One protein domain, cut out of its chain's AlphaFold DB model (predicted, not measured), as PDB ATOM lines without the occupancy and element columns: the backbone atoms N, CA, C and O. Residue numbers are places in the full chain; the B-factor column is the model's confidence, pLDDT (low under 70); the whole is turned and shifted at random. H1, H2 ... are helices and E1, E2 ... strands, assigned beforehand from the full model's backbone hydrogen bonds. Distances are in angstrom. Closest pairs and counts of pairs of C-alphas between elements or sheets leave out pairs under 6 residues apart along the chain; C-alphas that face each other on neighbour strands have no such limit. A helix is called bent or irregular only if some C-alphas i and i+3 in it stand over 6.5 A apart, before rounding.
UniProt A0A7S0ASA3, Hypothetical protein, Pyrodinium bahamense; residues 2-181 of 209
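What this domain is: This is residues 2 to 181 of the 209 residues of the protein "Hypothetical protein" of Pyrodinium bahamense (UniProt A0A7S0ASA3). Two lobes stand side by side: one holds a small three-stranded sheet, E3 E4 E5, with the helices H5, H7 and H8 grazing it and H6 farther out, off the sheet, at a corner with H7, and the other holds the long helix H1 with H2 and the strand hairpin E1 E2 packed on it. H3 lies near the middle of the whole, and H4 runs from close to H1 at its first residue, Val 104, to the sheet at its last, Leu 116; long loops fill much of the H1 lobe and the space beside H3. The 180 printed residues hold eight named helices and five named strands, in the order H1 E1 E2 H2 H3 H4 E3 E4 H5 H6 H7 H8 E5, of the mixed class, helices and strands. The larger sheet has the order E3, E4, E5 and is mixed; the smaller, E1 and E2, is antiparallel. The whole is compact, with a radius of gyration of the C-alphas of 17.7 A and spans of 52 by 38 by 26 A.

Where its parts are: The larger sheet is made of E3, residues 123 to 126, 9.9 A long; E4, residues 131 to 134, 9.6 A; and E5, residues 177 to 180, 10.2 A, ending at C-alpha 180 at (-102.615, 107.784, -94.700). Between E4 and E5 come H5, residues 137 to 140, H6, residues 142 to 149, H7, residues 152 to 159, 11.5 A, and H8, residues 163 to 175, 19.1 A. H7 and H8 are irregular: C-alphas 155 and 158 are 7.1 A apart, and C-alphas 171 and 174 are 8.5 A apart. H4, residues 104 to 116, is 18.4 A long and begins at C-alpha 104 at (-75.108, 104.757, -97.438). H3 is residues 78 to 82, neither bent nor irregular, but only just: C-alphas 78 and 81 are 6.0 A apart. H1, residues 2 to 21, is 27.8 A long and begins at C-alpha 2 at (-69.518, 111.158, -99.471). E1 is residues 50 to 54, 11.4 A, E2 residues 57 to 60, and H2 residues 61 to 69, 12.2 A.

How they stand to each other: E3 and E4, a hairpin, are antiparallel, with N 126 and O 131 within hydrogen-bond range at 2.8 A. E4 and E5 are parallel, with N 134 and O 179 at 2.8 A; with H5 to H8 between them they form a strand-helix-strand unit, two parallel neighbour strands joined through helices. H8 only grazes this sheet, with residues 165 to 175. H7 and H8, a helical hairpin, touch at Leu 157 and Arg 166, whose C-alphas are 5.8 A apart, at a shallow tilt of 14 degrees, opposite ways. H6 and H7 touch only at the corner, their closest C-alphas, Ser 149 and Phe 155, being 5.2 A apart. H4 touches H7 at Ala 113 and Leu 159, C-alphas 5.1 A apart, at a steep tilt of 69.9 degrees, only just short of about perpendicular. H3 touches H4 at Thr 82 and Val 112, C-alphas 5.7 A apart. H1 and H2 touch at Tyr 11 and Leu 61, C-alphas 6.0 A apart, at a shallow tilt of 23 degrees, opposite ways. The closest C-alphas of H1 and E1, Leu 14 and Ala 51, are 5.9 A apart. E1 and E2, a hairpin, are antiparallel, with N 59 and O 52 at 2.8 A. Every O i to N i+4 pair is within hydrogen-bond range in H1, H2, H4 and H6; H7 has 2 of 4, H8 7 of 9, and H3 0 of 1 but 2 of 2 O i to N i+3 pairs, while H5 is too short for an O i to N i+4 pair.

The domain as a whole: The two C-alphas farthest apart, Gly 56 and Ala 128, are 55.3 A apart. The printed part has no cut. The links from H1 to E1, 28 residues, and from H3 to H4, 21 residues, are long. Mean pLDDT of the printed part is 91.2, and no printed residue is under 70.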
ATOM      1  N   GLU A   2     -70.122 110.488-100.647       74.38
ATOM      2  CA  GLU A   2     -69.518 111.158 -99.471       74.38
ATOM      3  C   GLU A   2     -70.283 112.398 -98.990       74.38
ATOM      4  O   GLU A   2     -70.686 112.466 -97.830       74.38
ATOM      5  N   ALA A   3     -70.574 113.340 -99.893       82.19
ATOM      6  CA  ALA A   3     -71.344 114.530 -99.539       82.19
ATOM      7  C   ALA A   3     -72.755 114.181 -99.028       82.19
ATOM      8  O   ALA A   3     -73.264 114.827 -98.121       82.19
ATOM      9  N   TYR A   4     -73.380 113.130 -99.558       86.06
ATOM     10  CA  TYR A   4     -74.735 112.738 -99.168       86.06
ATOM     11  C   TYR A   4     -74.777 112.212 -97.730       86.06
ATOM     12  O   TYR A   4     -75.583 112.668 -96.922       86.06
ATOM     13  N   ALA A   5     -73.845 111.318 -97.381       91.06
ATOM     14  CA  ALA A   5     -73.701 110.817 -96.019       91.06
ATOM     15  C   ALA A   5     -73.383 111.955 -95.033       91.06
ATOM     16  O   ALA A   5     -74.033 112.055 -93.991       91.06
ATOM     17  N   LEU A   6     -72.446 112.846 -95.385       92.38
ATOM     18  CA  LEU A   6     -72.096 114.011 -94.571       92.38
ATOM     19  C   LEU A   6     -73.316 114.894 -94.291       92.38
ATOM     20  O   LEU A   6     -73.623 115.160 -93.132       92.38
ATOM     21  N   PHE A   7     -74.030 115.329 -95.331       93.50
ATOM     22  CA  PHE A   7     -75.134 116.273 -95.175       93.50
ATOM     23  C   PHE A   7     -76.373 115.640 -94.523       93.50
ATOM     24  O   PHE A   7     -77.032 116.316 -93.737       93.50
ATOM     25  N   MET A   8     -76.661 114.348 -94.736       94.25
ATOM     26  CA  MET A   8     -77.717 113.653 -93.980       94.25
ATOM     27  C   MET A   8     -77.381 113.560 -92.486       94.25
ATOM     28  O   MET A   8     -78.234 113.824 -91.636       94.25
ATOM     29  N   ASN A   9     -76.133 113.219 -92.154       94.62
ATOM     30  CA  ASN A   9     -75.672 113.198 -90.765       94.62
ATOM     31  C   ASN A   9     -75.727 114.592 -90.138       94.62
ATOM     32  O   ASN A   9     -76.232 114.737 -89.026       94.62
ATOM     33  N   ALA A  10     -75.257 115.609 -90.863       94.56
ATOM     34  CA  ALA A  10     -75.281 116.989 -90.409       94.56
ATOM     35  C   ALA A  10     -76.716 117.467 -90.177       94.56
ATOM     36  O   ALA A  10     -77.001 117.986 -89.105       94.56
ATOM     37  N   TYR A  11     -77.646 117.220 -91.106       95.12
ATOM     38  CA  TYR A  11     -79.055 117.566 -90.916       95.12
ATOM     39  C   TYR A  11     -79.610 116.955 -89.627       95.12
ATOM     40  O   TYR A  11     -80.163 117.663 -88.789       95.12
ATOM     41  N   ASN A  12     -79.431 115.644 -89.441       94.56
ATOM     42  CA  ASN A  12     -79.971 114.933 -88.285       94.56
ATOM     43  C   ASN A  12     -79.358 115.426 -86.966       94.56
ATOM     44  O   ASN A  12     -80.087 115.670 -86.004       94.56
ATOM     45  N   ALA A  13     -78.039 115.626 -86.924       93.75
ATOM     46  CA  ALA A  13     -77.350 116.156 -85.749       93.75
ATOM     47  C   ALA A  13     -77.785 117.595 -85.432       93.75
ATOM     48  O   ALA A  13     -78.060 117.924 -84.278       93.75
ATOM     49  N   LEU A  14     -77.899 118.446 -86.453       94.19
ATOM     50  CA  LEU A  14     -78.297 119.838 -86.291       94.19
ATOM     51  C   LEU A  14     -79.776 119.971 -85.915       94.19
ATOM     52  O   LEU A  14     -80.108 120.815 -85.093       94.19
ATOM     53  N   ALA A  15     -80.665 119.111 -86.415       92.81
ATOM     54  CA  ALA A  15     -82.066 119.096 -85.998       92.81
ATOM     55  C   ALA A  15     -82.201 118.760 -84.503       92.81
ATOM     56  O   ALA A  15     -82.955 119.417 -83.784       92.81
ATOM     57  N   ILE A  16     -81.422 117.787 -84.015       90.94
ATOM     58  CA  ILE A  16     -81.340 117.468 -82.582       90.94
ATOM     59  C   ILE A  16     -80.774 118.658 -81.810       90.94
ATOM     60  O   ILE A  16     -81.354 119.053 -80.801       90.94
ATOM     61  N   LYS A  17     -79.684 119.264 -82.296       91.38
ATOM     62  CA  LYS A  17     -79.080 120.453 -81.685       91.38
ATOM     63  C   LYS A  17     -80.085 121.596 -81.551       91.38
ATOM     64  O   LYS A  17     -80.176 122.169 -80.475       91.38
ATOM     65  N   MET A  18     -80.886 121.873 -82.580       91.69
ATOM     66  CA  MET A  18     -81.932 122.899 -82.514       91.69
ATOM     67  C   MET A  18     -82.943 122.599 -81.400       91.69
ATOM     68  O   MET A  18     -83.318 123.498 -80.655       91.69
ATOM     69  N   VAL A  19     -83.357 121.340 -81.232       90.69
ATOM     70  CA  VAL A  19     -84.251 120.944 -80.128       90.69
ATOM     71  C   VAL A  19     -83.569 121.086 -78.765       90.69
ATOM     72  O   VAL A  19     -84.213 121.517 -77.814       90.69
ATOM     73  N   VAL A  20     -82.287 120.733 -78.655       89.94
ATOM     74  CA  VAL A  20     -81.529 120.817 -77.396       89.94
ATOM     75  C   VAL A  20     -81.284 122.270 -76.986       89.94
ATOM     76  O   VAL A  20     -81.566 122.637 -75.849       89.94
ATOM     77  N   ASP A  21     -80.825 123.106 -77.915       89.31
ATOM     78  CA  ASP A  21     -80.485 124.510 -77.665       89.31
ATOM     79  C   ASP A  21     -81.729 125.376 -77.405       89.31
ATOM     80  O   ASP A  21     -81.652 126.397 -76.719       89.31
ATOM     81  N   HIS A  22     -82.890 124.965 -77.929       88.69
ATOM     82  CA  HIS A  22     -84.153 125.701 -77.828       88.69
ATOM     83  C   HIS A  22     -85.262 124.906 -77.126       88.69
ATOM     84  O   HIS A  22     -86.448 125.148 -77.352       88.69
ATOM     85  N   GLY A  23     -84.889 123.967 -76.252       87.38
ATOM     86  CA  GLY A  23     -85.820 123.046 -75.596       87.38
ATOM     87  C   GLY A  23     -86.861 123.707 -74.684       87.38
ATOM     88  O   GLY A  23     -87.871 123.076 -74.370       87.38
ATOM     89  N   CYS A  24     -86.664 124.977 -74.302       86.88
ATOM     90  CA  CYS A  24     -87.623 125.776 -73.540       86.88
ATOM     91  C   CYS A  24     -88.026 127.062 -74.273       86.88
ATOM     92  O   CYS A  24     -87.170 127.822 -74.726       86.88
ATOM     93  N   LEU A  25     -89.313 127.408 -74.210       81.31
ATOM     94  CA  LEU A  25     -89.817 128.753 -74.487       81.31
ATOM     95  C   LEU A  25     -90.448 129.312 -73.211       81.31
ATOM     96  O   LEU A  25     -91.404 128.749 -72.686       81.31
ATOM     97  N   GLY A  26     -89.879 130.389 -72.662       78.44
ATOM     98  CA  GLY A  26     -90.381 130.995 -71.420       78.44
ATOM     99  C   GLY A  26     -90.353 130.058 -70.202       78.44
ATOM    100  O   GLY A  26     -91.201 130.174 -69.325       78.44
ATOM    101  N   GLY A  27     -89.414 129.104 -70.159       82.00
ATOM    102  CA  GLY A  27     -89.317 128.099 -69.089       82.00
ATOM    103  C   GLY A  27     -90.266 126.904 -69.236       82.00
ATOM    104  O   GLY A  27     -90.311 126.058 -68.346       82.00
ATOM    105  N   VAL A  28     -91.002 126.812 -70.349       84.62
ATOM    106  CA  VAL A  28     -91.889 125.688 -70.671       84.62
ATOM    107  C   VAL A  28     -91.254 124.835 -71.776       84.62
ATOM    108  O   VAL A  28     -90.810 125.407 -72.775       84.62
ATOM    109  N   PRO A  29     -91.209 123.493 -71.640       88.50
ATOM    110  CA  PRO A  29     -90.695 122.620 -72.689       88.50
ATOM    111  C   PRO A  29     -91.468 122.792 -74.001       88.50
ATOM    112  O   PRO A  29     -92.702 122.817 -73.996       88.50
ATOM    113  N   ILE A  30     -90.759 122.868 -75.127       88.81
ATOM    114  CA  ILE A  30     -91.407 122.918 -76.445       88.81
ATOM    115  C   ILE A  30     -92.119 121.600 -76.760       88.81
ATOM    116  O   ILE A  30     -91.655 120.515 -76.402       88.81
ATOM    117  N   ALA A  31     -93.251 121.686 -77.458       88.31
ATOM    118  CA  ALA A  31     -93.998 120.506 -77.869       88.31
ATOM    119  C   ALA A  31     -93.547 120.000 -79.241       88.31
ATOM    120  O   ALA A  31     -93.665 118.810 -79.503       88.31
ATOM    121  N   SER A  32     -93.054 120.881 -80.113       89.00
ATOM    122  CA  SER A  32     -92.658 120.605 -81.497       89.00
ATOM    123  C   SER A  32     -91.405 121.408 -81.851       89.00
ATOM    124  O   SER A  32     -91.281 122.563 -81.456       89.00
ATOM    125  N   ILE A  33     -90.512 120.851 -82.681       89.06
ATOM    126  CA  ILE A  33     -89.363 121.604 -83.224       89.06
ATOM    127  C   ILE A  33     -89.827 122.885 -83.940       89.06
ATOM    128  O   ILE A  33     -89.181 123.922 -83.866       89.06
ATOM    129  N   GLY A  34     -91.005 122.843 -84.570       87.94
ATOM    130  CA  GLY A  34     -91.589 123.988 -85.262       87.94
ATOM    131  C   GLY A  34     -92.075 125.122 -84.354       87.94
ATOM    132  O   GLY A  34     -92.491 126.153 -84.878       87.94
ATOM    133  N   ASP A  35     -92.049 124.945 -83.029       88.00
ATOM    134  CA  ASP A  35     -92.336 126.017 -82.068       88.00
ATOM    135  C   ASP A  35     -91.126 126.955 -81.905       88.00
ATOM    136  O   ASP A  35     -91.282 128.115 -81.517       88.00
ATOM    137  N   ILE A  36     -89.920 126.487 -82.246       87.06
ATOM    138  CA  ILE A  36     -88.679 127.253 -82.121       87.06
ATOM    139  C   ILE A  36     -88.731 128.477 -83.039       87.06
ATOM    140  O   ILE A  36     -88.920 128.372 -84.255       87.06
ATOM    141  N   GLY A  37     -88.575 129.658 -82.436       82.31
ATOM    142  CA  GLY A  37     -88.590 130.937 -83.148       82.31
ATOM    143  C   GLY A  37     -89.958 131.382 -83.658       82.31
ATOM    144  O   GLY A  37     -90.056 132.417 -84.314       82.31
ATOM    145  N   LYS A  38     -91.020 130.616 -83.390       81.94
ATOM    146  CA  LYS A  38     -92.353 130.892 -83.916       81.94
ATOM    147  C   LYS A  38     -92.977 132.104 -83.215       81.94
ATOM    148  O   LYS A  38     -93.145 132.108 -81.998       81.94
ATOM    149  N   ALA A  39     -93.388 133.107 -83.989       74.56
ATOM    150  CA  ALA A  39     -94.168 134.241 -83.496       74.56
ATOM    151  C   ALA A  39     -95.672 133.981 -83.696       74.56
ATOM    152  O   ALA A  39     -96.183 133.997 -84.819       74.56
ATOM    153  N   GLY A  40     -96.394 133.719 -82.603       72.88
ATOM    154  CA  GLY A  40     -97.842 133.495 -82.630       72.88
ATOM    155  C   GLY A  40     -98.265 132.321 -83.528       72.88
ATOM    156  O   GLY A  40     -97.731 131.215 -83.436       72.88
ATOM    157  N   ALA A  41     -99.248 132.554 -84.401       74.94
ATOM    158  CA  ALA A  41     -99.805 131.538 -85.300       74.94
ATOM    159  C   ALA A  41     -99.083 131.422 -86.661       74.94
ATOM    160  O   ALA A  41     -99.561 130.699 -87.533       74.94
ATOM    161  N   GLY A  42     -97.951 132.111 -86.855       73.75
ATOM    162  CA  GLY A  42     -97.187 132.081 -88.107       73.75
ATOM    163  C   GLY A  42     -96.607 130.700 -88.456       73.75
ATOM    164  O   GLY A  42     -96.639 129.783 -87.629       73.75
ATOM    165  N   PRO A  43     -96.075 130.511 -89.678       80.00
ATOM    166  CA  PRO A  43     -95.411 129.265 -90.051       80.00
ATOM    167  C   PRO A  43     -94.165 129.020 -89.179       80.00
ATOM    168  O   PRO A  43     -93.575 129.972 -88.663       80.00
ATOM    169  N   PRO A  44     -93.741 127.757 -89.006       84.12
ATOM    170  CA  PRO A  44     -92.466 127.458 -88.368       84.12
ATOM    171  C   PRO A  44     -91.301 128.113 -89.113       84.12
ATOM    172  O   PRO A  44     -91.230 128.032 -90.336       84.12
ATOM    173  N   VAL A  45     -90.369 128.711 -88.373       90.25
ATOM    174  CA  VAL A  45     -89.193 129.393 -88.945       90.25
ATOM    175  C   VAL A  45     -87.876 128.671 -88.657       90.25
ATOM    176  O   VAL A  45     -86.864 128.990 -89.271       90.25
ATOM    177  N   VAL A  46     -87.892 127.677 -87.760       90.25
ATOM    178  CA  VAL A  46     -86.699 126.949 -87.291       90.25
ATOM    179  C   VAL A  46     -85.838 126.390 -88.424       90.25
ATOM    180  O   VAL A  46     -84.616 126.440 -88.341       90.25
ATOM    181  N   TRP A  47     -86.448 125.927 -89.520       92.25
ATOM    182  CA  TRP A  47     -85.714 125.382 -90.663       92.25
ATOM    183  C   TRP A  47     -84.853 126.425 -91.383       92.25
ATOM    184  O   TRP A  47     -83.820 126.075 -91.946       92.25
ATOM    185  N   GLY A  48     -85.244 127.701 -91.339       93.00
ATOM    186  CA  GLY A  48     -84.491 128.811 -91.924       93.00
ATOM    187  C   GLY A  48     -83.456 129.434 -90.985       93.00
ATOM    188  O   GLY A  48     -82.679 130.278 -91.423       93.00
ATOM    189  N   MET A  49     -83.430 129.046 -89.707       93.44
ATOM    190  CA  MET A  49     -82.489 129.596 -88.731       93.44
ATOM    191  C   MET A  49     -81.070 129.041 -88.939       93.44
ATOM    192  O   MET A  49     -80.928 127.899 -89.385       93.44
ATOM    193  N   PRO A  50     -80.013 129.802 -88.588       95.25
ATOM    194  CA  PRO A  50     -78.657 129.264 -88.525       95.25
ATOM    195  C   PRO A  50     -78.610 128.060 -87.578       95.25
ATOM    196  O   PRO A  50     -78.914 128.202 -86.396       95.25
ATOM    197  N   ALA A  51     -78.255 126.886 -88.103       94.25
ATOM    198  CA  ALA A  51     -78.286 125.633 -87.354       94.25
ATOM    199  C   ALA A  51     -76.876 125.165 -86.964       94.25
ATOM    200  O   ALA A  51     -76.659 124.723 -85.836       94.25
ATOM    201  N   GLY A  52     -75.898 125.295 -87.866       94.50
ATOM    202  CA  GLY A  52     -74.508 124.938 -87.580       94.50
ATOM    203  C   GLY A  52     -73.556 125.138 -88.753       94.50
ATOM    204  O   GLY A  52     -73.967 125.511 -89.850       94.50
ATOM    205  N   VAL A  53     -72.268 124.901 -88.509       94.69
ATOM    206  CA  VAL A  53     -71.200 125.059 -89.503       94.69
ATOM    207  C   VAL A  53     -70.838 123.700 -90.100       94.69
ATOM    208  O   VAL A  53     -70.651 122.737 -89.367       94.69
ATOM    209  N   ILE A  54     -70.728 123.628 -91.427       93.31
ATOM    210  CA  ILE A  54     -70.257 122.454 -92.176       93.31
ATOM    211  C   ILE A  54     -69.152 122.947 -93.107       93.31
ATOM    212  O   ILE A  54     -69.384 123.870 -93.890       93.31
ATOM    213  N   ALA A  55     -67.947 122.376 -92.999       89.25
ATOM    214  CA  ALA A  55     -66.783 122.769 -93.803       89.25
ATOM    215  C   ALA A  55     -66.531 124.299 -93.822       89.25
ATOM    216  O   ALA A  55     -66.314 124.903 -94.872       89.25
ATOM    217  N   GLY A  56     -66.616 124.950 -92.655       92.31
ATOM    218  CA  GLY A  56     -66.350 126.387 -92.493       92.31
ATOM    219  C   GLY A  56     -67.475 127.332 -92.939       92.31
ATOM    220  O   GLY A  56     -67.333 128.546 -92.807       92.31
ATOM    221  N   LYS A  57     -68.610 126.815 -93.423       94.44
ATOM    222  CA  LYS A  57     -69.776 127.618 -93.815       94.44
ATOM    223  C   LYS A  57     -70.962 127.367 -92.888       94.44
ATOM    224  O   LYS A  57     -71.249 126.228 -92.545       94.44
ATOM    225  N   MET A  58     -71.664 128.432 -92.502       96.44
ATOM    226  CA  MET A  58     -72.915 128.347 -91.741       96.44
ATOM    227  C   MET A  58     -74.059 127.842 -92.633       96.44
ATOM    228  O   MET A  58     -74.251 128.361 -93.735       96.44
ATOM    229  N   TYR A  59     -74.832 126.884 -92.127       96.44
ATOM    230  CA  TYR A  59     -75.997 126.294 -92.778       96.44
ATOM    231  C   TYR A  59     -77.236 126.347 -91.879       96.44
ATOM    232  O   TYR A  59     -77.154 126.166 -90.661       96.44
ATOM    233  N   SER A  60     -78.398 126.543 -92.499       96.50
ATOM    234  CA  SER A  60     -79.704 126.211 -91.926       96.50
ATOM    235  C   SER A  60     -80.123 124.781 -92.287       96.50
ATOM    236  O   SER A  60     -79.583 124.183 -93.222       96.50
ATOM    237  N   LEU A  61     -81.113 124.227 -91.578       94.88
ATOM    238  CA  LEU A  61     -81.673 122.909 -91.919       94.88
ATOM    239  C   LEU A  61     -82.281 122.907 -93.328       94.88
ATOM    240  O   LEU A  61     -82.067 121.957 -94.075       94.88
ATOM    241  N   GLN A  62     -82.964 123.991 -93.713       94.12
ATOM    242  CA  GLN A  62     -83.533 124.149 -95.052       94.12
ATOM    243  C   GLN A  62     -82.448 124.121 -96.129       94.12
ATOM    244  O   GLN A  62     -82.599 123.430 -97.124       94.12
ATOM    245  N   GLN A  63     -81.326 124.821 -95.924       94.75
ATOM    246  CA  GLN A  63     -80.234 124.833 -96.903       94.75
ATOM    247  C   GLN A  63     -79.613 123.447 -97.096       94.75
ATOM    248  O   GLN A  63     -79.189 123.111 -98.201       94.75
ATOM    249  N   ILE A  64     -79.542 122.648 -96.029       94.31
ATOM    250  CA  ILE A  64     -79.061 121.268 -96.110       94.31
ATOM    251  C   ILE A  64     -80.082 120.389 -96.841       94.31
ATOM    252  O   ILE A  64     -79.692 119.612 -97.710       94.31
ATOM    253  N   GLU A  65     -81.373 120.524 -96.529       92.31
ATOM    254  CA  GLU A  65     -82.444 119.805 -97.227       92.31
ATOM    255  C   GLU A  65     -82.455 120.144 -98.722       92.31
ATOM    256  O   GLU A  65     -82.405 119.238 -99.547       92.31
ATOM    257  N   ASP A  66     -82.408 121.425 -99.088       91.81
ATOM    258  CA  ASP A  66     -82.390 121.872-100.484       91.81
ATOM    259  C   ASP A  66     -81.188 121.309-101.252       91.81
ATOM    260  O   ASP A  66     -81.326 120.919-102.415       91.81
ATOM    261  N   TYR A  67     -80.020 121.235-100.601       91.19
ATOM    262  CA  TYR A  67     -78.817 120.628-101.168       91.19
ATOM    263  C   TYR A  67     -78.988 119.120-101.397       91.19
ATOM    264  O   TYR A  67     -78.629 118.612-102.459       91.19
ATOM    265  N   LEU A  68     -79.546 118.403-100.418       91.06
ATOM    266  CA  LEU A  68     -79.784 116.962-100.515       91.06
ATOM    267  C   LEU A  68     -80.869 116.625-101.549       91.06
ATOM    268  O   LEU A  68     -80.765 115.605-102.222       91.06
ATOM    269  N   ARG A  69     -81.878 117.488-101.707       90.06
ATOM    270  CA  ARG A  69     -82.986 117.302-102.655       90.06
ATOM    271  C   ARG A  69     -82.655 117.723-104.083       90.06
ATOM    272  O   ARG A  69     -83.270 117.237-105.022       90.06
ATOM    273  N   ASN A  70     -81.662 118.589-104.271       87.38
ATOM    274  CA  ASN A  70     -81.190 119.001-105.593       87.38
ATOM    275  C   ASN A  70     -79.697 118.683-105.778       87.38
ATOM    276  O   ASN A  70     -78.897 119.598-106.011       87.38
ATOM    277  N   PRO A  71     -79.284 117.407-105.664       81.12
ATOM    278  CA  PRO A  71     -77.876 117.054-105.747       81.12
ATOM    279  C   PRO A  71     -77.389 117.224-107.190       81.12
ATOM    280  O   PRO A  71     -77.792 116.481-108.065       81.12
ATOM    281  N   VAL A  72     -76.484 118.154-107.482       74.06
ATOM    282  CA  VAL A  72     -75.916 118.303-108.839       74.06
ATOM    283  C   VAL A  72     -74.630 117.470-108.946       74.06
ATOM    284  O   VAL A  72     -73.791 117.574-108.048       74.06
ATOM    285  N   PRO A  73     -74.411 116.660-110.006       76.69
ATOM    286  CA  PRO A  73     -75.213 116.463-111.230       76.69
ATOM    287  C   PRO A  73     -76.214 115.283-111.186       76.69
ATOM    288  O   PRO A  73     -76.587 114.757-112.233       76.69
ATOM    289  N   TRP A  74     -76.605 114.812-110.005       78.81
ATOM    290  CA  TRP A  74     -77.393 113.589-109.828       78.81
ATOM    291  C   TRP A  74     -78.904 113.877-109.747       78.81
ATOM    292  O   TRP A  74     -79.349 115.021-109.715       78.81
ATOM    293  N   ALA A  75     -79.729 112.832-109.752       80.88
ATOM    294  CA  ALA A  75     -81.140 112.974-109.400       80.88
ATOM    295  C   ALA A  75     -81.309 112.895-107.875       80.88
ATOM    296  O   ALA A  75     -80.504 112.257-107.196       80.88
ATOM    297  N   GLU A  76     -82.368 113.519-107.353       85.75
ATOM    298  CA  GLU A  76     -82.817 113.290-105.977       85.75
ATOM    299  C   GLU A  76     -83.064 111.797-105.749       85.75
ATOM    300  O   GLU A  76     -83.711 111.135-106.565       85.75
ATOM    301  N   ASP A  77     -82.575 111.283-104.624       92.06
ATOM    302  CA  ASP A  77     -82.936 109.954-104.157       92.06
ATOM    303  C   ASP A  77     -84.140 110.062-103.210       92.06
ATOM    304  O   ASP A  77     -83.986 110.569-102.095       92.06
ATOM    305  N   PRO A  78     -85.330 109.560-103.586       93.75
ATOM    306  CA  PRO A  78     -86.538 109.711-102.779       93.75
ATOM    307  C   PRO A  78     -86.465 108.992-101.421       93.75
ATOM    308  O   PRO A  78     -87.240 109.311-100.515       93.75
ATOM    309  N   ARG A  79     -85.522 108.055-101.219       95.06
ATOM    310  CA  ARG A  79     -85.274 107.439 -99.902       95.06
ATOM    311  C   ARG A  79     -84.824 108.477 -98.867       95.06
ATOM    312  O   ARG A  79     -85.040 108.268 -97.669       95.06
ATOM    313  N   LEU A  80     -84.277 109.616 -99.308       93.25
ATOM    314  CA  LEU A  80     -83.881 110.753 -98.471       93.25
ATOM    315  C   LEU A  80     -84.984 111.197 -97.507       93.25
ATOM    316  O   LEU A  80     -84.698 111.454 -96.339       93.25
ATOM    317  N   HIS A  81     -86.243 111.197 -97.951       92.69
ATOM    318  CA  HIS A  81     -87.408 111.595 -97.147       92.69
ATOM    319  C   HIS A  81     -87.644 110.711 -95.913       92.69
ATOM    320  O   HIS A  81     -88.440 111.051 -95.038       92.69
ATOM    321  N   THR A  82     -86.949 109.573 -95.829       92.38
ATOM    322  CA  THR A  82     -86.928 108.677 -94.661       92.38
ATOM    323  C   THR A  82     -85.633 108.754 -93.842       92.38
ATOM    324  O   THR A  82     -85.543 108.176 -92.756       92.38
ATOM    325  N   CYS A  83     -84.631 109.473 -94.352       92.06
ATOM    326  CA  CYS A  83     -83.273 109.541 -93.817       92.06
ATOM    327  C   CYS A  83     -82.986 110.839 -93.057       92.06
ATOM    328  O   CYS A  83     -82.192 110.816 -92.114       92.06
ATOM    329  N   ILE A  84     -83.635 111.946 -93.431       88.94
ATOM    330  CA  ILE A  84     -83.584 113.213 -92.694       88.94
ATOM    331  C   ILE A  84     -84.829 113.362 -91.815       88.94
ATOM    332  O   ILE A  84     -85.957 113.221 -92.286       88.94
ATOM    333  N   VAL A  85     -84.647 113.595 -90.511       81.62
ATOM    334  CA  VAL A  85     -85.760 113.560 -89.548       81.62
ATOM    335  C   VAL A  85     -86.055 114.918 -88.926       81.62
ATOM    336  O   VAL A  85     -85.183 115.634 -88.447       81.62
ATOM    337  N   CYS A  86     -87.339 115.247 -88.867       78.31
ATOM    338  CA  CYS A  86     -87.860 116.495 -88.321       78.31
ATOM    339  C   CYS A  86     -88.111 116.465 -86.799       78.31
ATOM    340  O   CYS A  86     -88.896 117.260 -86.292       78.31
ATOM    341  N   ALA A  87     -87.542 115.490 -86.081       72.94
ATOM    342  CA  ALA A  87     -87.760 115.231 -84.649       72.94
ATOM    343  C   ALA A  87     -89.229 115.020 -84.192       72.94
ATOM    344  O   ALA A  87     -89.480 114.929 -82.989       72.94
ATOM    345  N   SER A  88     -90.204 114.904 -85.105       73.00
ATOM    346  CA  SER A  88     -91.615 114.668 -84.754       73.00
ATOM    347  C   SER A  88     -91.937 113.184 -84.499       73.00
ATOM    348  O   SER A  88     -91.239 112.294 -84.982       73.00
ATOM    349  N   LEU A  89     -93.032 112.901 -83.782       71.88
ATOM    350  CA  LEU A  89     -93.514 111.543 -83.481       71.88
ATOM    351  C   LEU A  89     -93.832 110.739 -84.745       71.88
ATOM    352  O   LEU A  89     -93.483 109.560 -84.848       71.88
ATOM    353  N   SER A  90     -94.499 111.379 -85.706       80.06
ATOM    354  CA  SER A  90     -94.866 110.745 -86.974       80.06
ATOM    355  C   SER A  90     -93.731 110.749 -88.002       80.06
ATOM    356  O   SER A  90     -93.866 110.083 -89.028       80.06
ATOM    357  N   CYS A  91     -92.616 111.443 -87.734       80.19
ATOM    358  CA  CYS A  91     -91.437 111.410 -88.595       80.19
ATOM    359  C   CYS A  91     -90.820 109.991 -88.629       80.19
ATOM    360  O   CYS A  91     -91.031 109.186 -87.706       80.19
ATOM    361  N   PRO A  92     -90.058 109.663 -89.690       80.88
ATOM    362  CA  PRO A  92     -89.199 108.484 -89.703       80.88
ATOM    363  C   PRO A  92     -88.342 108.426 -88.435       80.88
ATOM    364  O   PRO A  92     -88.011 109.458 -87.844       80.88
ATOM    365  N   ASN A  93     -88.017 107.217 -87.979       84.56
ATOM    366  CA  ASN A  93     -87.152 107.075 -86.814       84.56
ATOM    367  C   ASN A  93     -85.760 107.625 -87.143       84.56
ATOM    368  O   ASN A  93     -85.229 107.360 -88.223       84.56
ATOM    369  N   LEU A  94     -85.171 108.355 -86.191       83.38
ATOM    370  CA  LEU A  94     -83.783 108.793 -86.287       83.38
ATOM    371  C   LEU A  94     -82.881 107.560 -86.505       83.38
ATOM    372  O   LEU A  94     -83.012 106.594 -85.743       83.38
ATOM    373  N   PRO A  95     -81.980 107.574 -87.505       84.88
ATOM    374  CA  PRO A  95     -81.028 106.489 -87.698       84.88
ATOM    375  C   PRO A  95     -80.206 106.245 -86.427       84.88
ATOM    376  O   PRO A  95     -79.647 107.173 -85.847       84.88
ATOM    377  N   LEU A  96     -80.087 104.983 -86.003       85.00
ATOM    378  CA  LEU A  96     -79.290 104.611 -84.821       85.00
ATOM    379  C   LEU A  96     -77.776 104.706 -85.058       85.00
ATOM    380  O   LEU A  96     -76.985 104.582 -84.125       85.00
ATOM    381  N   ARG A  97     -77.362 104.852 -86.316       88.50
ATOM    382  CA  ARG A  97     -75.967 104.960 -86.735       88.50
ATOM    383  C   ARG A  97     -75.858 106.045 -87.791       88.50
ATOM    384  O   ARG A  97     -76.735 106.153 -88.644       88.50
ATOM    385  N   ALA A  98     -74.755 106.784 -87.753       92.81
ATOM    386  CA  ALA A  98     -74.415 107.727 -88.807       92.81
ATOM    387  C   ALA A  98     -74.325 107.013 -90.167       92.81
ATOM    388  O   ALA A  98     -73.844 105.877 -90.259       92.81
ATOM    389  N   PHE A  99     -74.771 107.694 -91.217       93.44
ATOM    390  CA  PHE A  99     -74.566 107.277 -92.596       93.44
ATOM    391  C   PHE A  99     -73.075 107.265 -92.913       93.44
ATOM    392  O   PHE A  99     -72.352 108.194 -92.553       93.44
ATOM    393  N   ARG A 100     -72.613 106.213 -93.580       93.94
ATOM    394  CA  ARG A 100     -71.229 106.068 -94.033       93.94
ATOM    395  C   ARG A 100     -71.212 105.932 -95.538       93.94
ATOM    396  O   ARG A 100     -72.081 105.262 -96.084       93.94
ATOM    397  N   THR A 101     -70.228 106.528 -96.194       91.69
ATOM    398  CA  THR A 101     -70.114 106.528 -97.657       91.69
ATOM    399  C   THR A 101     -70.207 105.123 -98.242       91.69
ATOM    400  O   THR A 101     -70.903 104.918 -99.230       91.69
ATOM    401  N   GLU A 102     -69.552 104.149 -97.610       93.12
ATOM    402  CA  GLU A 102     -69.422 102.780 -98.118       93.12
ATOM    403  C   GLU A 102     -70.718 101.974 -97.986       93.12
ATOM    404  O   GLU A 102     -70.893 100.972 -98.675       93.12
ATOM    405  N   SER A 103     -71.629 102.388 -97.099       93.69
ATOM    406  CA  SER A 103     -72.879 101.671 -96.820       93.69
ATOM    407  C   SER A 103     -74.131 102.542 -96.915       93.69
ATOM    408  O   SER A 103     -75.197 102.096 -96.496       93.69
ATOM    409  N   VAL A 104     -74.022 103.765 -97.445       93.12
ATOM    410  CA  VAL A 104     -75.108 104.757 -97.438       93.12
ATOM    411  C   VAL A 104     -76.362 104.213 -98.116       93.12
ATOM    412  O   VAL A 104     -77.432 104.279 -97.525       93.12
ATOM    413  N   GLU A 105     -76.220 103.560 -99.267       93.00
ATOM    414  CA  GLU A 105     -77.329 102.965-100.020       93.00
ATOM    415  C   GLU A 105     -78.118 101.953 -99.177       93.00
ATOM    416  O   GLU A 105     -79.327 102.078 -98.991       93.00
ATOM    417  N   ALA A 106     -77.411 100.993 -98.573       94.56
ATOM    418  CA  ALA A 106     -78.021  99.973 -97.726       94.56
ATOM    419  C   ALA A 106     -78.632 100.572 -96.449       94.56
ATOM    420  O   ALA A 106     -79.653 100.090 -95.956       94.56
ATOM    421  N   GLN A 107     -78.028 101.631 -95.902       95.06
ATOM    422  CA  GLN A 107     -78.577 102.346 -94.751       95.06
ATOM    423  C   GLN A 107     -79.865 103.091 -95.114       95.06
ATOM    424  O   GLN A 107     -80.800 103.093 -94.318       95.06
ATOM    425  N   MET A 108     -79.939 103.690 -96.301       94.75
ATOM    426  CA  MET A 108     -81.142 104.361 -96.788       94.75
ATOM    427  C   MET A 108     -82.282 103.364 -97.030       94.75
ATOM    428  O   MET A 108     -83.403 103.603 -96.583       94.75
ATOM    429  N   ASP A 109     -81.997 102.205 -97.630       95.81
ATOM    430  CA  ASP A 109     -82.987 101.128 -97.775       95.81
ATOM    431  C   ASP A 109     -83.492 100.638 -96.416       95.81
ATOM    432  O   ASP A 109     -84.698 100.491 -96.201       95.81
ATOM    433  N   ALA A 110     -82.575 100.442 -95.462       95.38
ATOM    434  CA  ALA A 110     -82.925 100.042 -94.107       95.38
ATOM    435  C   ALA A 110     -83.817 101.079 -93.408       95.38
ATOM    436  O   ALA A 110     -84.722 100.694 -92.671       95.38
ATOM    437  N   GLN A 111     -83.614 102.376 -93.656       95.12
ATOM    438  CA  GLN A 111     -84.466 103.437 -93.113       95.12
ATOM    439  C   GLN A 111     -85.888 103.387 -93.678       95.12
ATOM    440  O   GLN A 111     -86.851 103.472 -92.909       95.12
ATOM    441  N   VAL A 112     -86.044 103.183 -94.990       96.25
ATOM    442  CA  VAL A 112     -87.374 103.023 -95.595       96.25
ATOM    443  C   VAL A 112     -88.055 101.764 -95.063       96.25
ATOM    444  O   VAL A 112     -89.201 101.830 -94.620       96.25
ATOM    445  N   ALA A 113     -87.350 100.630 -95.042       96.31
ATOM    446  CA  ALA A 113     -87.885  99.367 -94.541       96.31
ATOM    447  C   ALA A 113     -88.277  99.455 -93.055       96.31
ATOM    448  O   ALA A 113     -89.328  98.951 -92.658       96.31
ATOM    449  N   ALA A 114     -87.479 100.146 -92.235       95.06
ATOM    450  CA  ALA A 114     -87.785 100.383 -90.826       95.06
ATOM    451  C   ALA A 114     -89.028 101.263 -90.643       95.06
ATOM    452  O   ALA A 114     -89.842 100.986 -89.757       95.06
ATOM    453  N   LEU A 115     -89.208 102.297 -91.476       95.56
ATOM    454  CA  LEU A 115     -90.448 103.069 -91.486       95.56
ATOM    455  C   LEU A 115     -91.617 102.162 -91.866       95.56
ATOM    456  O   LEU A 115     -92.557 102.069 -91.089       95.56
ATOM    457  N   LEU A 116     -91.548 101.452 -92.993       96.81
ATOM    458  CA  LEU A 116     -92.620 100.565 -93.468       96.81
ATOM    459  C   LEU A 116     -92.963  99.452 -92.465       96.81
ATOM    460  O   LEU A 116     -94.126  99.087 -92.340       96.81
ATOM    461  N   GLY A 117     -91.995  98.946 -91.701       95.69
ATOM    462  CA  GLY A 117     -92.235  97.965 -90.639       95.69
ATOM    463  C   GLY A 117     -92.974  98.510 -89.417       95.69
ATOM    464  O   GLY A 117     -93.440  97.732 -88.586       95.69
ATOM    465  N   ASN A 118     -93.116  99.830 -89.288       94.62
ATOM    466  CA  ASN A 118     -93.890 100.435 -88.217       94.62
ATOM    467  C   ASN A 118     -95.374 100.544 -88.607       94.62
ATOM    468  O   ASN A 118     -95.779 101.440 -89.350       94.62
ATOM    469  N   THR A 119     -96.208  99.685 -88.026       94.50
ATOM    470  CA  THR A 119     -97.653  99.620 -88.308       94.50
ATOM    471  C   THR A 119     -98.476 100.778 -87.741       94.50
ATOM    472  O   THR A 119     -99.663 100.882 -88.041       94.50
ATOM    473  N   GLN A 120     -97.876 101.667 -86.942       92.69
ATOM    474  CA  GLN A 120     -98.565 102.819 -86.347       92.69
ATOM    475  C   GLN A 120     -98.362 104.123 -87.130       92.69
ATOM    476  O   GLN A 120     -99.167 105.042 -86.998       92.69
ATOM    477  N   LYS A 121     -97.279 104.233 -87.911       92.62
ATOM    478  CA  LYS A 121     -96.947 105.467 -88.652       92.62
ATOM    479  C   LYS A 121     -96.352 105.261 -90.043       92.62
ATOM    480  O   LYS A 121     -96.126 106.241 -90.748       92.62
ATOM    481  N   GLY A 122     -96.053 104.022 -90.413       94.44
ATOM    482  CA  GLY A 122     -95.265 103.674 -91.584       94.44
ATOM    483  C   GLY A 122     -96.064 102.999 -92.680       94.44
ATOM    484  O   GLY A 122     -96.327 103.618 -93.708       94.44
ATOM    485  N   CYS A 123     -96.448 101.744 -92.449       97.19
ATOM    486  CA  CYS A 123     -97.309 100.981 -93.347       97.19
ATOM    487  C   CYS A 123     -98.194 100.006 -92.561       97.19
ATOM    488  O   CYS A 123     -97.714  99.253 -91.718       97.19
ATOM    489  N   LEU A 124     -99.491  99.998 -92.862       96.81
ATOM    490  CA  LEU A 124    -100.440  98.996 -92.384       96.81
ATOM    491  C   LEU A 124    -101.258  98.481 -93.567       96.81
ATOM    492  O   LEU A 124    -102.047  99.224 -94.152       96.81
ATOM    493  N   LEU A 125    -101.075  97.204 -93.898       96.38
ATOM    494  CA  LEU A 125    -101.826  96.523 -94.946       96.38
ATOM    495  C   LEU A 125    -103.065  95.843 -94.352       96.38
ATOM    496  O   LEU A 125    -102.963  94.969 -93.494       96.38
ATOM    497  N   ASN A 126    -104.241  96.203 -94.859       95.75
ATOM    498  CA  ASN A 126    -105.484  95.478 -94.635       95.75
ATOM    499  C   ASN A 126    -105.845  94.717 -95.917       95.75
ATOM    500  O   ASN A 126    -106.403  95.291 -96.854       95.75
ATOM    501  N   GLN A 127    -105.523  93.423 -95.954       94.31
ATOM    502  CA  GLN A 127    -105.747  92.579 -97.132       94.31
ATOM    503  C   GLN A 127    -107.238  92.392 -97.449       94.31
ATOM    504  O   GLN A 127    -107.620  92.423 -98.616       94.31
ATOM    505  N   ALA A 128    -108.086  92.260 -96.422       93.56
ATOM    506  CA  ALA A 128    -109.528  92.069 -96.592       93.56
ATOM    507  C   ALA A 128    -110.196  93.301 -97.219       93.56
ATOM    508  O   ALA A 128    -111.009  93.173 -98.130       93.56
ATOM    509  N   ALA A 129    -109.811  94.495 -96.765       94.94
ATOM    510  CA  ALA A 129    -110.301  95.759 -97.313       94.94
ATOM    511  C   ALA A 129    -109.542  96.221 -98.570       94.94
ATOM    512  O   ALA A 129    -109.947  97.198 -99.188       94.94
ATOM    513  N   ARG A 130    -108.443  95.541 -98.938       95.56
ATOM    514  CA  ARG A 130    -107.503  95.951 -99.997       95.56
ATOM    515  C   ARG A 130    -107.013  97.391 -99.825       95.56
ATOM    516  O   ARG A 130    -106.937  98.158-100.779       95.56
ATOM    517  N   THR A 131    -106.638  97.738 -98.600       97.12
ATOM    518  CA  THR A 131    -106.168  99.085 -98.258       97.12
ATOM    519  C   THR A 131    -104.757  99.032 -97.699       97.12
ATOM    520  O   THR A 131    -104.463  98.206 -96.835       97.12
ATOM    521  N   VAL A 132    -103.896  99.942 -98.150       97.50
ATOM    522  CA  VAL A 132    -102.582 100.200 -97.557       97.50
ATOM    523  C   VAL A 132    -102.604 101.591 -96.933       97.50
ATOM    524  O   VAL A 132    -102.689 102.594 -97.641       97.50
ATOM    525  N   THR A 133    -102.513 101.655 -95.607       98.19
ATOM    526  CA  THR A 133    -102.335 102.919 -94.885       98.19
ATOM    527  C   THR A 133    -100.848 103.232 -94.801       98.19
ATOM    528  O   THR A 133    -100.098 102.441 -94.237       98.19
ATOM    529  N   LEU A 134    -100.415 104.376 -95.332       97.94
ATOM    530  CA  LEU A 134     -99.011 104.787 -95.389       97.94
ATOM    531  C   LEU A 134     -98.704 106.013 -94.526       97.94
ATOM    532  O   LEU A 134     -99.579 106.805 -94.169       97.94
ATOM    533  N   SER A 135     -97.424 106.199 -94.211       96.50
ATOM    534  CA  SER A 135     -96.921 107.450 -93.644       96.50
ATOM    535  C   SER A 135     -97.270 108.645 -94.534       96.50
ATOM    536  O   SER A 135     -97.216 108.558 -95.762       96.50
ATOM    537  N   MET A 136     -97.541 109.799 -93.921       95.12
ATOM    538  CA  MET A 136     -97.762 111.060 -94.645       95.12
ATOM    539  C   MET A 136     -96.555 111.493 -95.485       95.12
ATOM    540  O   MET A 136     -96.741 112.236 -96.444       95.12
ATOM    541  N   VAL A 137     -95.354 110.982 -95.195       93.81
ATOM    542  CA  VAL A 137     -94.159 111.156 -96.041       93.81
ATOM    543  C   VAL A 137     -94.448 110.738 -97.486       93.81
ATOM    544  O   VAL A 137     -94.167 111.491 -98.415       93.81
ATOM    545  N   PHE A 138     -95.117 109.597 -97.679       96.38
ATOM    546  CA  PHE A 138     -95.487 109.091 -99.004       96.38
ATOM    547  C   PHE A 138     -96.581 109.916 -99.691       96.38
ATOM    548  O   PHE A 138     -96.732 109.832-100.906       96.38
ATOM    549  N   LYS A 139     -97.330 110.726 -98.930       96.25
ATOM    550  CA  LYS A 139     -98.305 111.679 -99.471       96.25
ATOM    551  C   LYS A 139     -97.639 112.978 -99.906       96.25
ATOM    552  O   LYS A 139     -97.911 113.467-100.995       96.25
ATOM    553  N   TRP A 140     -96.818 113.563 -99.035       93.81
ATOM    554  CA  TRP A 140     -96.207 114.874 -99.264       93.81
ATOM    555  C   TRP A 140     -95.179 114.847-100.385       93.81
ATOM    556  O   TRP A 140     -95.161 115.764-101.200       93.81
ATOM    557  N   TYR A 141     -94.401 113.769-100.461       93.38
ATOM    558  CA  TYR A 141     -93.346 113.596-101.458       93.38
ATOM    559  C   TYR A 141     -93.726 112.573-102.535       93.38
ATOM    560  O   TYR A 141     -92.866 111.978-103.176       93.38
ATOM    561  N   ALA A 142     -95.032 112.360-102.754       95.94
ATOM    562  CA  ALA A 142     -95.550 111.402-103.734       95.94
ATOM    563  C   ALA A 142     -94.921 111.585-105.125       95.94
ATOM    564  O   ALA A 142     -94.602 110.599-105.785       95.94
ATOM    565  N   ALA A 143     -94.719 112.836-105.552       95.19
ATOM    566  CA  ALA A 143     -94.121 113.164-106.842       95.19
ATOM    567  C   ALA A 143     -92.710 112.574-107.007       95.19
ATOM    568  O   ALA A 143     -92.404 112.040-108.072       95.19
ATOM    569  N   ASP A 144     -91.893 112.594-105.953       93.75
ATOM    570  CA  ASP A 144     -90.498 112.142-105.988       93.75
ATOM    571  C   ASP A 144     -90.433 110.605-106.095       93.75
ATOM    572  O   ASP A 144     -89.680 110.045-106.901       93.75
ATOM    573  N   PHE A 145     -91.315 109.910-105.363       95.56
ATOM    574  CA  PHE A 145     -91.479 108.453-105.460       95.56
ATOM    575  C   PHE A 145     -92.022 108.024-106.830       95.56
ATOM    576  O   PHE A 145     -91.512 107.086-107.440       95.56
ATOM    577  N   ILE A 146     -93.040 108.725-107.342       95.75
ATOM    578  CA  ILE A 146     -93.655 108.441-108.648       95.75
ATOM    579  C   ILE A 146     -92.648 108.664-109.777       95.75
ATOM    580  O   ILE A 146     -92.554 107.834-110.677       95.75
ATOM    581  N   LYS A 147     -91.868 109.746-109.723       94.19
ATOM    582  CA  LYS A 147     -90.833 110.042-110.719       94.19
ATOM    583  C   LYS A 147     -89.794 108.922-110.823       94.19
ATOM    584  O   LYS A 147     -89.327 108.634-111.920       94.19
ATOM    585  N   THR A 148     -89.457 108.295-109.698       92.81
ATOM    586  CA  THR A 148     -88.418 107.257-109.626       92.81
ATOM    587  C   THR A 148     -88.950 105.861-109.951       92.81
ATOM    588  O   THR A 148     -88.262 105.080-110.603       92.81
ATOM    589  N   SER A 149     -90.167 105.525-109.510       95.06
ATOM    590  CA  SER A 149     -90.674 104.142-109.532       95.06
ATOM    591  C   SER A 149     -92.004 103.962-110.271       95.06
ATOM    592  O   SER A 149     -92.512 102.850-110.349       95.06
ATOM    593  N   GLY A 150     -92.602 105.028-110.807       95.44
ATOM    594  CA  GLY A 150     -93.895 105.007-111.504       95.44
ATOM    595  C   GLY A 150     -95.112 105.102-110.577       95.44
ATOM    596  O   GLY A 150     -96.128 105.684-110.952       95.44
ATOM    597  N   SER A 151     -95.019 104.602-109.343       96.44
ATOM    598  CA  SER A 151     -96.021 104.822-108.296       96.44
ATOM    599  C   SER A 151     -95.420 104.726-106.892       96.44
ATOM    600  O   SER A 151     -94.358 104.138-106.695       96.44
ATOM    601  N   VAL A 152     -96.136 105.245-105.887       97.06
ATOM    602  CA  VAL A 152     -95.769 105.050-104.471       97.06
ATOM    603  C   VAL A 152     -95.740 103.561-104.105       97.06
ATOM    604  O   VAL A 152     -94.845 103.132-103.385       97.06
ATOM    605  N   LEU A 153     -96.685 102.758-104.618       97.06
ATOM    606  CA  LEU A 153     -96.709 101.315-104.356       97.06
ATOM    607  C   LEU A 153     -95.497 100.602-104.963       97.06
ATOM    608  O   LEU A 153     -94.940  99.731-104.307       97.06
ATOM    609  N   ASP A 154     -95.065 100.989-106.167       97.19
ATOM    610  CA  ASP A 154     -93.851 100.429-106.778       97.19
ATOM    611  C   ASP A 154     -92.601 100.761-105.976       97.19
ATOM    612  O   ASP A 154     -91.743  99.900-105.802       97.19
ATOM    613  N   PHE A 155     -92.519 101.991-105.462       97.38
ATOM    614  CA  PHE A 155     -91.390 102.418-104.647       97.38
ATOM    615  C   PHE A 155     -91.269 101.586-103.363       97.38
ATOM    616  O   PHE A 155     -90.187 101.110-103.027       97.38
ATOM    617  N   ILE A 156     -92.376 101.387-102.635       97.06
ATOM    618  CA  ILE A 156     -92.330 100.692-101.340       97.06
ATOM    619  C   ILE A 156     -92.273  99.170-101.474       97.06
ATOM    620  O   ILE A 156     -91.781  98.513-100.562       97.06
ATOM    621  N   LEU A 157     -92.779  98.595-102.570       97.00
ATOM    622  CA  LEU A 157     -92.912  97.148-102.753       97.00
ATOM    623  C   LEU A 157     -91.620  96.360-102.459       97.00
ATOM    624  O   LEU A 157     -91.694  95.419-101.667       97.00
ATOM    625  N   PRO A 158     -90.439  96.707-103.009       96.88
ATOM    626  CA  PRO A 158     -89.209  95.978-102.691       96.88
ATOM    627  C   PRO A 158     -88.765  96.139-101.227       96.88
ATOM    628  O   PRO A 158     -88.064  95.276-100.702       96.88
ATOM    629  N   LEU A 159     -89.202  97.209-100.555       96.81
ATOM    630  CA  LEU A 159     -88.770  97.615 -99.214       96.81
ATOM    631  C   LEU A 159     -89.756  97.197 -98.107       96.81
ATOM    632  O   LEU A 159     -89.448  97.336 -96.923       96.81
ATOM    633  N   LEU A 160     -90.931  96.657 -98.460       96.31
ATOM    634  CA  LEU A 160     -91.864  96.085 -97.487       96.31
ATOM    635  C   LEU A 160     -91.189  94.916 -96.746       96.31
ATOM    636  O   LEU A 160     -90.644  94.026 -97.400       96.31
ATOM    637  N   PRO A 161     -91.246  94.856 -95.403       91.12
ATOM    638  CA  PRO A 161     -90.504  93.856 -94.631       91.12
ATOM    639  C   PRO A 161     -91.081  92.437 -94.747       91.12
ATOM    640  O   PRO A 161     -90.338  91.457 -94.706       91.12
ATOM    641  N   SER A 162     -92.400  92.308 -94.914       93.88
ATOM    642  CA  SER A 162     -93.094  91.020 -95.006       93.88
ATOM    643  C   SER A 162     -93.118  90.508 -96.447       93.88
ATOM    644  O   SER A 162     -93.660  91.154 -97.343       93.88
ATOM    645  N   ALA A 163     -92.582  89.305 -96.677       94.69
ATOM    646  CA  ALA A 163     -92.659  88.649 -97.984       94.69
ATOM    647  C   ALA A 163     -94.110  88.378 -98.417       94.69
ATOM    648  O   ALA A 163     -94.423  88.491 -99.600       94.69
ATOM    649  N   ALA A 164     -94.996  88.070 -97.465       94.19
ATOM    650  CA  ALA A 164     -96.415  87.875 -97.740       94.19
ATOM    651  C   ALA A 164     -97.083  89.181 -98.197       94.19
ATOM    652  O   ALA A 164     -97.831  89.174 -99.175       94.19
ATOM    653  N   ASP A 165     -96.755  90.306 -97.553       94.44
ATOM    654  CA  ASP A 165     -97.295  91.615 -97.933       94.44
ATOM    655  C   ASP A 165     -96.784  92.032 -99.312       94.44
ATOM    656  O   ASP A 165     -97.564  92.522-100.125       94.44
ATOM    657  N   ARG A 166     -95.506  91.762 -99.622       96.44
ATOM    658  CA  ARG A 166     -94.949  91.977-100.966       96.44
ATOM    659  C   ARG A 166     -95.729  91.211-102.025       96.44
ATOM    660  O   ARG A 166     -96.185  91.810-102.995       96.44
ATOM    661  N   SER A 167     -95.936  89.911-101.824       96.56
ATOM    662  CA  SER A 167     -96.702  89.081-102.758       96.56
ATOM    663  C   SER A 167     -98.141  89.575-102.918       96.56
ATOM    664  O   SER A 167     -98.642  89.659-104.040       96.56
ATOM    665  N   PHE A 168     -98.801  89.956-101.819       95.69
ATOM    666  CA  PHE A 168    -100.163  90.485-101.861       95.69
ATOM    667  C   PHE A 168    -100.241  91.798-102.645       95.69
ATOM    668  O   PHE A 168    -101.084  91.930-103.536       95.69
ATOM    669  N   VAL A 169     -99.368  92.761-102.336       96.00
ATOM    670  CA  VAL A 169     -99.347  94.074-102.992       96.00
ATOM    671  C   VAL A 169     -99.005  93.929-104.471       96.00
ATOM    672  O   VAL A 169     -99.702  94.509-105.301       96.00
ATOM    673  N   ALA A 170     -98.015  93.103-104.820       96.19
ATOM    674  CA  ALA A 170     -97.649  92.836-106.209       96.19
ATOM    675  C   ALA A 170     -98.826  92.262-107.019       96.19
ATOM    676  O   ALA A 170     -99.090  92.721-108.128       96.19
ATOM    677  N   ALA A 171     -99.569  91.305-106.453       96.06
ATOM    678  CA  ALA A 171    -100.691  90.661-107.134       96.06
ATOM    679  C   ALA A 171    -101.952  91.540-107.229       96.06
ATOM    680  O   ALA A 171    -102.760  91.357-108.136       96.06
ATOM    681  N   ASN A 172    -102.145  92.486-106.301       95.44
ATOM    682  CA  ASN A 172    -103.397  93.246-106.171       95.44
ATOM    683  C   ASN A 172    -103.242  94.754-106.420       95.44
ATOM    684  O   ASN A 172    -104.200  95.500-106.219       95.44
ATOM    685  N   LYS A 173    -102.069  95.213-106.869       92.50
ATOM    686  CA  LYS A 173    -101.692  96.633-106.967       92.50
ATOM    687  C   LYS A 173    -102.770  97.543-107.572       92.50
ATOM    688  O   LYS A 173    -103.040  98.603-107.018       92.50
ATOM    689  N   ALA A 174    -103.402  97.132-108.673       91.31
ATOM    690  CA  ALA A 174    -104.409  97.939-109.374       91.31
ATOM    691  C   ALA A 174    -105.703  98.176-108.568       91.31
ATOM    692  O   ALA A 174    -106.438  99.114-108.858       91.31
ATOM    693  N   GLY A 175    -105.991  97.331-107.575       92.44
ATOM    694  CA  GLY A 175    -107.188  97.412-106.736       92.44
ATOM    695  C   GLY A 175    -106.918  97.844-105.296       92.44
ATOM    696  O   GLY A 175    -107.830  97.759-104.477       92.44
ATOM    697  N   ILE A 176    -105.685  98.249-104.967       96.12
ATOM    698  CA  ILE A 176    -105.323  98.689-103.618       96.12
ATOM    699  C   ILE A 176    -105.620 100.179-103.451       96.12
ATOM    700  O   ILE A 176    -105.088 101.020-104.174       96.12
ATOM    701  N   ALA A 177    -106.422 100.512-102.441       96.81
ATOM    702  CA  ALA A 177    -106.610 101.888-102.003       96.81
ATOM    703  C   ALA A 177    -105.456 102.321-101.085       96.81
ATOM    704  O   ALA A 177    -105.094 101.602-100.152       96.81
ATOM    705  N   ILE A 178    -104.903 103.515-101.314       97.31
ATOM    706  CA  ILE A 178    -103.908 104.118-100.417       97.31
ATOM    707  C   ILE A 178    -104.610 105.101 -99.481       97.31
ATOM    708  O   ILE A 178    -105.241 106.062 -99.924       97.31
ATOM    709  N   THR A 179    -104.456 104.886 -98.181       97.69
ATOM    710  CA  THR A 179    -104.852 105.822 -97.121       97.69
ATOM    711  C   THR A 179    -103.612 106.280 -96.356       97.69
ATOM    712  O   THR A 179    -102.506 105.804 -96.612       97.69
ATOM    713  N   TYR A 180    -103.758 107.229 -95.427       97.50
ATOM    714  CA  TYR A 180    -102.615 107.784 -94.700       97.50
ATOM    715  C   TYR A 180    -102.873 107.895 -93.201       97.50
ATOM    716  O   TYR A 180    -103.979 108.240 -92.782       97.50
ATOM    717  N   PHE A 181    -101.838 107.634 -92.401       95.69
ATOM    718  CA  PHE A 181    -101.884 107.850 -90.956       95.69
ATOM    719  C   PHE A 181    -102.047 109.342 -90.621       95.69
ATOM    720  O   PHE A 181    -101.535 110.198 -91.348       95.69
TER     721      PHE A 181